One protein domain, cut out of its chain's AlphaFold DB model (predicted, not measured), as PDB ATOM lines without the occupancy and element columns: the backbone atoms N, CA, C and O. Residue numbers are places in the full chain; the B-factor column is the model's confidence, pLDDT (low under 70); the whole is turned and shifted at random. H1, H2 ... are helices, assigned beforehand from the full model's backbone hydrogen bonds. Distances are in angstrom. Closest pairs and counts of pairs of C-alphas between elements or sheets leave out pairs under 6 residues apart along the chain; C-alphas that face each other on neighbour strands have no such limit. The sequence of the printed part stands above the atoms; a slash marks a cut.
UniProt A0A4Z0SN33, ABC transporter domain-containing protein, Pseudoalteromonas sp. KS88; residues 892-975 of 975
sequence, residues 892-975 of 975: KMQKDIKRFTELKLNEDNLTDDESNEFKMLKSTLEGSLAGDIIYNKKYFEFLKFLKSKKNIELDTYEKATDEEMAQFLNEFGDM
ATOM      1  N   LYS A 892      13.519  -2.385 115.213       83.88
ATOM      2  CA  LYS A 892      14.209  -2.525 116.504       83.88
ATOM      3  C   LYS A 892      14.509  -3.992 116.816       83.88
ATOM      4  O   LYS A 892      15.646  -4.321 117.113       83.88
ATOM      5  N   MET A 893      13.515  -4.863 116.655       83.00
ATOM      6  CA  MET A 893      13.664  -6.300 116.882       83.00
ATOM      7  C   MET A 893      14.675  -6.919 115.913       83.00
ATOM      8  O   MET A 893      15.492  -7.726 116.335       83.00
ATOM      9  N   GLN A 894      14.694  -6.497 114.643       80.62
ATOM     10  CA  GLN A 894      15.727  -6.918 113.688       80.62
ATOM     11  C   GLN A 894      17.138  -6.546 114.168       80.62
ATOM     12  O   GLN A 894      18.030  -7.389 114.170       80.62
ATOM     13  N   LYS A 895      17.336  -5.295 114.615       84.12
ATOM     14  CA  LYS A 895      18.624  -4.830 115.157       84.12
ATOM     15  C   LYS A 895      19.029  -5.605 116.408       84.12
ATOM     16  O   LYS A 895      20.182  -6.010 116.509       84.12
ATOM     17  N   ASP A 896      18.088  -5.831 117.317       86.50
ATOM     18  CA  ASP A 896      18.327  -6.555 118.564       86.50
ATOM     19  C   ASP A 896      18.682  -8.028 118.283       86.50
ATOM     20  O   ASP A 896      19.637  -8.538 118.862       86.50
ATOM     21  N   ILE A 897      17.993  -8.697 117.345       83.19
ATOM     22  CA  ILE A 897      18.313 -10.070 116.904       83.19
ATOM     23  C   ILE A 897      19.692 -10.127 116.245       83.19
ATOM     24  O   ILE A 897      20.475 -11.031 116.546       83.19
ATOM     25  N   LYS A 898      20.015  -9.170 115.370       83.94
ATOM     26  CA  LYS A 898      21.323  -9.093 114.711       83.94
ATOM     27  C   LYS A 898      22.443  -8.923 115.737       83.94
ATOM     28  O   LYS A 898      23.366  -9.733 115.774       83.94
ATOM     29  N   ARG A 899      22.305  -7.948 116.643       86.69
ATOM     30  CA  ARG A 899      23.268  -7.687 117.722       86.69
ATOM     31  C   ARG A 899      23.396  -8.875 118.676       86.69
ATOM     32  O   ARG A 899      24.503  -9.263 119.035       86.69
ATOM     33  N   PHE A 900      22.279  -9.504 119.038       86.38
ATOM     34  CA  PHE A 900      22.278 -10.732 119.829       86.38
ATOM     35  C   PHE A 900      23.048 -11.859 119.126       86.38
ATOM     36  O   PHE A 900      23.849 -12.546 119.756       86.38
ATOM     37  N   THR A 901      22.839 -12.030 117.820       84.12
ATOM     38  CA  THR A 901      23.493 -13.068 117.011       84.12
ATOM     39  C   THR A 901      25.001 -12.828 116.902       84.12
ATOM     40  O   THR A 901      25.775 -13.767 117.081       84.12
ATOM     41  N   GLU A 902      25.440 -11.582 116.705       83.88
ATOM     42  CA  GLU A 902      26.861 -11.197 116.733       83.88
ATOM     43  C   GLU A 902      27.528 -11.565 118.066       83.88
ATOM     44  O   GLU A 902      28.570 -12.228 118.080       83.88
ATOM     45  N   LEU A 903      26.897 -11.185 119.185       85.75
ATOM     46  CA  LEU A 903      27.383 -11.477 120.534       85.75
ATOM     47  C   LEU A 903      27.386 -12.989 120.816       85.75
ATOM     48  O   LEU A 903      28.345 -13.512 121.379       85.75
ATOM     49  N   LYS A 904      26.362 -13.722 120.357       83.44
ATOM     50  CA  LYS A 904      26.269 -15.183 120.518       83.44
ATOM     51  C   LYS A 904      27.349 -15.936 119.740       83.44
ATOM     52  O   LYS A 904      27.856 -16.952 120.211       83.44
ATOM     53  N   LEU A 905      27.716 -15.462 118.549       81.69
ATOM     54  CA  LEU A 905      28.781 -16.072 117.746       81.69
ATOM     55  C   LEU A 905      30.182 -15.842 118.336       81.69
ATOM     56  O   LEU A 905      31.084 -16.617 118.025       81.69
ATOM     57  N   ASN A 906      30.350 -14.822 119.183       81.56
ATOM     58  CA  ASN A 906      31.601 -14.469 119.864       81.56
ATOM     59  C   ASN A 906      31.569 -14.758 121.381       81.56
ATOM     60  O   ASN A 906      32.384 -14.207 122.117       81.56
ATOM     61  N   GLU A 907      30.659 -15.621 121.850       79.25
ATOM     62  CA  GLU A 907      30.385 -15.877 123.279       79.25
ATOM     63  C   GLU A 907      31.637 -16.221 124.113       79.25
ATOM     64  O   GLU A 907      31.700 -15.877 125.290       79.25
ATOM     65  N   ASP A 908      32.657 -16.823 123.495       77.94
ATOM     66  CA  ASP A 908      33.902 -17.234 124.154       77.94
ATOM     67  C   ASP A 908      34.897 -16.071 124.413       77.94
ATOM     68  O   ASP A 908      35.862 -16.262 125.148       77.94
ATOM     69  N   ASN A 909      34.682 -14.877 123.836       81.06
ATOM     70  CA  ASN A 909      35.610 -13.727 123.872       81.06
ATOM     71  C   ASN A 909      34.916 -12.370 124.151       81.06
ATOM     72  O   ASN A 909      35.361 -11.335 123.654       81.06
ATOM     73  N   LEU A 910      33.812 -12.354 124.903       84.06
ATOM     74  CA  LEU A 910      33.073 -11.118 125.208       84.06
ATOM     75  C   LEU A 910      33.757 -10.278 126.299       84.06
ATOM     76  O   LEU A 910      34.260 -10.817 127.285       84.06
ATOM     77  N   THR A 911      33.716  -8.951 126.159       86.00
ATOM     78  CA  THR A 911      34.059  -8.014 127.247       86.00
ATOM     79  C   THR A 911      32.979  -7.989 128.342       86.00
ATOM     80  O   THR A 911      31.852  -8.442 128.126       86.00
ATOM     81  N   ASP A 912      33.288  -7.446 129.528       80.88
ATOM     82  CA  ASP A 912      32.319  -7.353 130.639       80.88
ATOM     83  C   ASP A 912      31.057  -6.554 130.253       80.88
ATOM     84  O   ASP A 912      29.938  -6.944 130.603       80.88
ATOM     85  N   ASP A 913      31.219  -5.480 129.475       81.69
ATOM     86  CA  ASP A 913      30.109  -4.661 128.973       81.69
ATOM     87  C   ASP A 913      29.251  -5.430 127.954       81.69
ATOM     88  O   ASP A 913      28.021  -5.441 128.055       81.69
ATOM     89  N   GLU A 914      29.877  -6.157 127.024       86.44
ATOM     90  CA  GLU A 914      29.183  -6.984 126.028       86.44
ATOM     91  C   GLU A 914      28.474  -8.195 126.652       86.44
ATOM     92  O   GLU A 914      27.405  -8.593 126.194       86.44
ATOM     93  N   SER A 915      29.022  -8.768 127.726       82.31
ATOM     94  CA  SER A 915      28.385  -9.854 128.483       82.31
ATOM     95  C   SER A 915      27.097  -9.387 129.174       82.31
ATOM     96  O   SER A 915      26.098 -10.115 129.219       82.31
ATOM     97  N   ASN A 916      27.089  -8.150 129.680       84.06
ATOM     98  CA  ASN A 916      25.900  -7.529 130.261       84.06
ATOM     99  C   ASN A 916      24.861  -7.169 129.186       84.06
ATOM    100  O   ASN A 916      23.679  -7.477 129.364       84.06
ATOM    101  N   GLU A 917      25.294  -6.599 128.055       87.50
ATOM    102  CA  GLU A 917      24.443  -6.332 126.885       87.50
ATOM    103  C   GLU A 917      23.802  -7.629 126.363       87.50
ATOM    104  O   GLU A 917      22.589  -7.692 126.163       87.50
ATOM    105  N   PHE A 918      24.588  -8.700 126.236       86.56
ATOM    106  CA  PHE A 918      24.126 -10.011 125.787       86.56
ATOM    107  C   PHE A 918      23.044 -10.589 126.707       86.56
ATOM    108  O   PHE A 918      22.010 -11.040 126.219       86.56
ATOM    109  N   LYS A 919      23.223 -10.540 128.035       84.62
ATOM    110  CA  LYS A 919      22.202 -10.995 129.003       84.62
ATOM    111  C   LYS A 919      20.929 -10.152 128.943       84.62
ATOM    112  O   LYS A 919      19.832 -10.699 129.055       84.62
ATOM    113  N   MET A 920      21.070  -8.840 128.759       86.06
ATOM    114  CA  MET A 920      19.938  -7.924 128.628       86.06
ATOM    115  C   MET A 920      19.144  -8.196 127.343       86.06
ATOM    116  O   MET A 920      17.921  -8.346 127.404       86.06
ATOM    117  N   LEU A 921      19.823  -8.312 126.197       86.62
ATOM    118  CA  LEU A 921      19.204  -8.640 124.911       86.62
ATOM    119  C   LEU A 921      18.577 -10.034 124.935       86.62
ATOM    120  O   LEU A 921      17.451 -10.193 124.478       86.62
ATOM    121  N   LYS A 922      19.256 -11.016 125.541       84.38
ATOM    122  CA  LYS A 922      18.737 -12.371 125.748       84.38
ATOM    123  C   LYS A 922      17.405 -12.350 126.497       84.38
ATOM    124  O   LYS A 922      16.419 -12.835 125.965       84.38
ATOM    125  N   SER A 923      17.353 -11.716 127.669       83.44
ATOM    126  CA  SER A 923      16.122 -11.592 128.469       83.44
ATOM    127  C   SER A 923      15.001 -10.860 127.713       83.44
ATOM    128  O   SER A 923      13.840 -11.262 127.746       83.44
ATOM    129  N   THR A 924      15.354  -9.808 126.969       83.31
ATOM    130  CA  THR A 924      14.391  -9.003 126.200       83.31
ATOM    131  C   THR A 924      13.795  -9.785 125.027       83.31
ATOM    132  O   THR A 924      12.590  -9.728 124.790       83.31
ATOM    133  N   LEU A 925      14.629 -10.514 124.285       83.31
ATOM    134  CA  LEU A 925      14.213 -11.263 123.104       83.31
ATOM    135  C   LEU A 925      13.572 -12.618 123.469       83.31
ATOM    136  O   LEU A 925      12.692 -13.072 122.740       83.31
ATOM    137  N   GLU A 926      13.939 -13.231 124.601       82.31
ATOM    138  CA  GLU A 926      13.293 -14.438 125.150       82.31
ATOM    139  C   GLU A 926      11.800 -14.234 125.426       82.31
ATOM    140  O   GLU A 926      11.004 -15.139 125.196       82.31
ATOM    141  N   GLY A 927      11.405 -13.038 125.874       73.00
ATOM    142  CA  GLY A 927      10.001 -12.671 126.080       73.00
ATOM    143  C   GLY A 927       9.233 -12.319 124.799       73.00
ATOM    144  O   GLY A 927       8.113 -11.820 124.889       73.00
ATOM    145  N   SER A 928       9.821 -12.520 123.615       79.62
ATOM    146  CA  SER A 928       9.253 -12.132 122.317       79.62
ATOM    147  C   SER A 928       9.051 -13.330 121.379       79.62
ATOM    148  O   SER A 928       9.499 -14.440 121.660       79.62
ATOM    149  N   LEU A 929       8.457 -13.090 120.204       67.69
ATOM    150  CA  LEU A 929       8.333 -14.081 119.120       67.69
ATOM    151  C   LEU A 929       9.691 -14.617 118.602       67.69
ATOM    152  O   LEU A 929       9.708 -15.591 117.859       67.69
ATOM    153  N   ALA A 930      10.827 -14.011 118.978       69.31
ATOM    154  CA  ALA A 930      12.168 -14.499 118.633       69.31
ATOM    155  C   ALA A 930      12.741 -15.535 119.613       69.31
ATOM    156  O   ALA A 930      13.852 -16.012 119.381       69.31
ATOM    157  N   GLY A 931      12.019 -15.900 120.681       72.94
ATOM    158  CA  GLY A 931      12.480 -16.877 121.673       72.94
ATOM    159  C   GLY A 931      13.010 -18.168 121.040       72.94
ATOM    160  O   GLY A 931      14.122 -18.600 121.340       72.94
ATOM    161  N   ASP A 932      12.278 -18.720 120.071       69.75
ATOM    162  CA  ASP A 932      12.663 -19.957 119.383       69.75
ATOM    163  C   ASP A 932      13.954 -19.815 118.560       69.75
ATOM    164  O   ASP A 932      14.735 -20.763 118.459       69.75
ATOM    165  N   ILE A 933      14.229 -18.626 118.013       70.25
ATOM    166  CA  ILE A 933      15.441 -18.345 117.226       70.25
ATOM    167  C   ILE A 933      16.670 -18.307 118.142       70.25
ATOM    168  O   ILE A 933      17.695 -18.905 117.822       70.25
ATOM    169  N   ILE A 934      16.558 -17.662 119.305       75.06
ATOM    170  CA  ILE A 934      17.631 -17.487 120.308       75.06
ATOM    171  C   ILE A 934      18.129 -18.828 120.857       75.06
ATOM    172  O   ILE A 934      19.301 -18.964 121.217       75.06
ATOM    173  N   TYR A 935      17.246 -19.824 120.909       74.81
ATOM    174  CA  TYR A 935      17.550 -21.162 121.407       74.81
ATOM    175  C   TYR A 935      17.790 -22.198 120.308       74.81
ATOM    176  O   TYR A 935      18.101 -23.355 120.613       74.81
ATOM    177  N   ASN A 936      17.705 -21.811 119.033       79.88
ATOM    178  CA  ASN A 936      17.916 -22.733 117.929       79.88
ATOM    179  C   ASN A 936      19.406 -23.075 117.776       79.88
ATOM    180  O   ASN A 936      20.168 -22.423 117.063       79.88
ATOM    181  N   LYS A 937      19.825 -24.147 118.452       76.25
ATOM    182  CA  LYS A 937      21.215 -24.618 118.452       76.25
ATOM    183  C   LYS A 937      21.746 -24.883 117.038       76.25
ATOM    184  O   LYS A 937      22.857 -24.462 116.729       76.25
ATOM    185  N   LYS A 938      20.939 -25.515 116.177       78.00
ATOM    186  CA  LYS A 938      21.324 -25.839 114.794       78.00
ATOM    187  C   LYS A 938      21.523 -24.586 113.945       78.00
ATOM    188  O   LYS A 938      22.455 -24.533 113.153       78.00
ATOM    189  N   TYR A 939      20.687 -23.569 114.144       80.38
ATOM    190  CA  TYR A 939      20.826 -22.276 113.475       80.38
ATOM    191  C   TYR A 939      22.167 -21.611 113.813       80.38
ATOM    192  O   TYR A 939      22.909 -21.224 112.915       80.38
ATOM    193  N   PHE A 940      22.547 -21.555 115.092       79.19
ATOM    194  CA  PHE A 940      23.844 -20.982 115.470       79.19
ATOM    195  C   PHE A 940      25.039 -21.860 115.070       79.19
ATOM    196  O   PHE A 940      26.097 -21.319 114.755       79.19
ATOM    197  N   GLU A 941      24.899 -23.189 115.051       80.31
ATOM    198  CA  GLU A 941      25.922 -24.096 114.503       80.31
ATOM    199  C   GLU A 941      26.141 -23.854 113.002       80.31
ATOM    200  O   GLU A 941      27.288 -23.761 112.561       80.31
ATOM    201  N   PHE A 942      25.063 -23.646 112.244       81.38
ATOM    202  CA  PHE A 942      25.119 -23.273 110.831       81.38
ATOM    203  C   PHE A 942      25.803 -21.916 110.619       81.38
ATOM    204  O   PHE A 942      26.723 -21.798 109.809       81.38
ATOM    205  N   LEU A 943      25.443 -20.902 111.407       79.81
ATOM    206  CA  LEU A 943      26.095 -19.592 111.337       79.81
ATOM    207  C   LEU A 943      27.587 -19.654 111.714       79.81
ATOM    208  O   LEU A 943      28.415 -18.986 111.091       79.81
ATOM    209  N   LYS A 944      27.964 -20.493 112.692       78.56
ATOM    210  CA  LYS A 944      29.376 -20.758 113.017       78.56
ATOM    211  C   LYS A 944      30.103 -21.454 111.865       78.56
ATOM    212  O   LYS A 944      31.258 -21.113 111.606       78.56
ATOM    213  N   PHE A 945      29.459 -22.386 111.160       82.06
ATOM    214  CA  PHE A 945      30.014 -23.016 109.956       82.06
ATOM    215  C   PHE A 945      30.290 -21.981 108.854       82.06
ATOM    216  O   PHE A 945      31.420 -21.913 108.362       82.06
ATOM    217  N   LEU A 946      29.314 -21.124 108.535       79.56
ATOM    218  CA  LEU A 946      29.469 -20.069 107.526       79.56
ATOM    219  C   LEU A 946      30.612 -19.101 107.869       79.56
ATOM    220  O   LEU A 946      31.468 -18.815 107.026       79.56
ATOM    221  N   LYS A 947      30.690 -18.664 109.130       76.56
ATOM    222  CA  LYS A 947      31.733 -17.741 109.593       76.56
ATOM    223  C   LYS A 947      33.126 -18.381 109.599       76.56
ATOM    224  O   LYS A 947      34.079 -17.777 109.124       76.56
ATOM    225  N   SER A 948      33.262 -19.602 110.123       72.81
ATOM    226  CA  SER A 948      34.574 -20.232 110.355       72.81
ATOM    227  C   SER A 948      35.160 -20.962 109.145       72.81
ATOM    228  O   SER A 948      36.380 -20.978 108.991       72.81
ATOM    229  N   LYS A 949      34.327 -21.574 108.292       72.00
ATOM    230  CA  LYS A 949      34.797 -22.387 107.155       72.00
ATOM    231  C   LYS A 949      34.631 -21.720 105.794       72.00
ATOM    232  O   LYS A 949      35.352 -22.087 104.870       72.00
ATOM    233  N   LYS A 950      33.708 -20.763 105.659       69.69
ATOM    234  CA  LYS A 950      33.453 -20.038 104.400       69.69
ATOM    235  C   LYS A 950      33.855 -18.560 104.447       69.69
ATOM    236  O   LYS A 950      33.868 -17.924 103.401       69.69
ATOM    237  N   ASN A 951      34.239 -18.040 105.618       73.38
ATOM    238  CA  ASN A 951      34.604 -16.636 105.842       73.38
ATOM    239  C   ASN A 951      33.498 -15.649 105.411       73.38
ATOM    240  O   ASN A 951      33.781 -14.581 104.872       73.38
ATOM    241  N   ILE A 952      32.235 -16.041 105.613       74.44
ATOM    242  CA  ILE A 952      31.052 -15.241 105.278       74.44
ATOM    243  C   ILE A 952      30.565 -14.545 106.553       74.44
ATOM    244  O   ILE A 952      30.276 -15.204 107.555       74.44
ATOM    245  N   GLU A 953      30.485 -13.213 106.526       70.81
ATOM    246  CA  GLU A 953      29.945 -12.411 107.631       70.81
ATOM    247  C   GLU A 953      28.407 -12.371 107.613       70.81
ATOM    248  O   GLU A 953      27.780 -12.604 106.577       70.81
ATOM    249  N   LEU A 954      27.797 -12.037 108.759       67.81
ATOM    250  CA  LEU A 954      26.338 -11.975 108.953       67.81
ATOM    251  C   LEU A 954      25.625 -11.158 107.861       67.81
ATOM    252  O   LEU A 954      24.696 -11.641 107.221       67.81
ATOM    253  N   ASP A 955      26.146  -9.973 107.555       63.75
ATOM    254  CA  ASP A 955      25.579  -9.040 106.568       63.75
ATOM    255  C   ASP A 955      25.656  -9.550 105.121       63.75
ATOM    256  O   ASP A 955      25.042  -8.979 104.213       63.75
ATOM    257  N   THR A 956      26.461 -10.589 104.896       63.28
ATOM    258  CA  THR A 956      26.748 -11.142 103.572       63.28
ATOM    259  C   THR A 956      25.802 -12.296 103.243       63.28
ATOM    260  O   THR A 956      25.339 -12.370 102.110       63.28
ATOM    261  N   TYR A 957      25.440 -13.150 104.213       72.75
ATOM    262  CA  TYR A 957      24.450 -14.210 103.964       72.75
ATOM    263  C   TYR A 957      23.009 -13.679 103.937       72.75
ATOM    264  O   TYR A 957      22.183 -14.242 103.231       72.75
ATOM    265  N   GLU A 958      22.699 -12.571 104.627       63.66
ATOM    266  CA  GLU A 958      21.386 -11.899 104.517       63.66
ATOM    267  C   GLU A 958      21.070 -11.436 103.078       63.66
ATOM    268  O   GLU A 958      19.934 -11.086 102.768       63.66
ATOM    269  N   LYS A 959      22.077 -11.429 102.195       65.06
ATOM    270  CA  LYS A 959      21.979 -11.080 100.772       65.06
ATOM    271  C   LYS A 959      22.206 -12.271  99.837       65.06
ATOM    272  O   LYS A 959      22.262 -12.062  98.627       65.06
ATOM    273  N   ALA A 960      22.380 -13.475 100.381       71.38
ATOM    274  CA  ALA A 960      22.571 -14.678  99.586       71.38
ATOM    275  C   ALA A 960      21.275 -15.040  98.851       71.38
ATOM    276  O   ALA A 960      20.173 -14.908  99.386       71.38
ATOM    277  N   THR A 961      21.420 -15.490  97.613       74.25
ATOM    278  CA  THR A 961      20.321 -16.004  96.793       74.25
ATOM    279  C   THR A 961      19.839 -17.365  97.304       74.25
ATOM    280  O   THR A 961      20.578 -18.085  97.981       74.25
ATOM    281  N   ASP A 962      18.610 -17.754  96.953       73.31
ATOM    282  CA  ASP A 962      18.044 -19.057  97.345       73.31
ATOM    283  C   ASP A 962      18.916 -20.239  96.878       73.31
ATOM    284  O   ASP A 962      19.042 -21.239  97.585       73.31
ATOM    285  N   GLU A 963      19.572 -20.114  95.718       77.31
ATOM    286  CA  GLU A 963      20.505 -21.118  95.187       77.31
ATOM    287  C   GLU A 963      21.776 -21.234  96.042       77.31
ATOM    288  O   GLU A 963      22.197 -22.341  96.386       77.31
ATOM    289  N   GLU A 964      22.359 -20.101  96.443       78.44
ATOM    290  CA  GLU A 964      23.522 -20.064  97.337       78.44
ATOM    291  C   GLU A 964      23.176 -20.638  98.717       78.44
ATOM    292  O   GLU A 964      23.933 -21.436  99.272       78.44
ATOM    293  N   MET A 965      22.000 -20.300  99.252       78.81
ATOM    294  CA  MET A 965      21.526 -20.817 100.538       78.81
ATOM    295  C   MET A 965      21.251 -22.323 100.499       78.81
ATOM    296  O   MET A 965      21.624 -23.034 101.435       78.81
ATOM    297  N   ALA A 966      20.662 -22.837  99.416       79.88
ATOM    298  CA  ALA A 966      20.477 -24.273  99.220       79.88
ATOM    299  C   ALA A 966      21.822 -25.012  99.145       79.88
ATOM    300  O   ALA A 966      21.975 -26.090  99.727       79.88
ATOM    301  N   GLN A 967      22.820 -24.416  98.487       80.44
ATOM    302  CA  GLN A 967      24.173 -24.962  98.452       80.44
ATOM    303  C   GLN A 967      24.805 -24.994  99.852       80.44
ATOM    304  O   GLN A 967      25.328 -26.031 100.260       80.44
ATOM    305  N   PHE A 968      24.720 -23.902 100.619       82.56
ATOM    306  CA  PHE A 968      25.252 -23.853 101.985       82.56
ATOM    307  C   PHE A 968      24.591 -24.871 102.916       82.56
ATOM    308  O   PHE A 968      25.277 -25.478 103.737       82.56
ATOM    309  N   LEU A 969      23.276 -25.069 102.793       79.94
ATOM    310  CA  LEU A 969      22.530 -26.036 103.599       79.94
ATOM    311  C   LEU A 969      22.876 -27.485 103.246       79.94
ATOM    312  O   LEU A 969      23.006 -28.297 104.158       79.94
ATOM    313  N   ASN A 970      23.074 -27.804 101.962       80.00
ATOM    314  CA  ASN A 970      23.558 -29.125 101.549       80.00
ATOM    315  C   ASN A 970      24.956 -29.402 102.120       80.00
ATOM    316  O   ASN A 970      25.170 -30.432 102.748       80.00
ATOM    317  N   GLU A 971      25.883 -28.450 101.984       77.31
ATOM    318  CA  GLU A 971      27.246 -28.594 102.512       77.31
ATOM    319  C   GLU A 971      27.299 -28.657 104.050       77.31
ATOM    320  O   GLU A 971      28.206 -29.268 104.614       77.31
ATOM    321  N   PHE A 972      26.345 -28.021 104.738       80.19
ATOM    322  CA  PHE A 972      26.199 -28.117 106.190       80.19
ATOM    323  C   PHE A 972      25.564 -29.440 106.630       80.19
ATOM    324  O   PHE A 972      25.969 -29.978 107.653       80.19
ATOM    325  N   GLY A 973      24.592 -29.966 105.878       65.94
ATOM    326  CA  GLY A 973      23.927 -31.243 106.165       65.94
ATOM    327  C   GLY A 973      24.841 -32.468 106.046       65.94
ATOM    328  O   GLY A 973      24.523 -33.513 106.613       65.94
ATOM    329  N   ASP A 974      25.973 -32.324 105.353       56.19
ATOM    330  CA  ASP A 974      27.042 -33.323 105.256       56.19
ATOM    331  C   ASP A 974      28.033 -33.297 106.454       56.19
ATOM    332  O   ASP A 974      28.938 -34.137 106.513       56.19
ATOM    333  N   MET A 975      27.893 -32.352 107.404       54.12
ATOM    334  CA  MET A 975      28.634 -32.284 108.687       54.12
ATOM    335  C   MET A 975      27.800 -32.777 109.865       54.12
ATOM    336  O   MET A 975      28.433 -33.327 110.798       54.12
TER     337      MET A 975
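What this domain is: This is residues 892 to 975 of the 975 residues of the protein "ABC transporter domain-containing protein" of Pseudoalteromonas sp. KS88 (UniProt A0A4Z0SN33). Two helical lobes sit side by side: H1 crosses H2, with short H3 at one end of H2, and H4 meets H6 nearly at right angles, with short H5 linking them. The 84 printed residues hold six named helices, H1 to H6 in order, and no named strand: all helix. The whole is compact, radius of gyration of the C-alphas 13.6 A, spanning 36 by 28 by 21 A.

Where its parts are: H1, residues 892 to 905, begins at C-alpha (14.209, -2.525, 116.504). H2 is 912 to 926, 21.0 A long; H3 931 to 934; H4 937 to 949; H5 954 to 957; H6, 962 to 973, ends at C-alpha (23.927, -31.243, 106.165).

How they stand to each other: H1 touches H2, closest C-alphas Phe 900 and Phe 918, 6.3 A, at a steep tilt of 53 degrees. H4 and H6 only just touch, with 3 pairs of C-alphas within 8 A, the closest Phe 942 and Phe 972, 6.8 A. In H1, H2, H4 and H6 every O i to N i+4 pair is within hydrogen-bond range.

The domain as a whole: The printed part has no cut and no long link; 12 residues, among them 973 to 975, have pLDDT under 70.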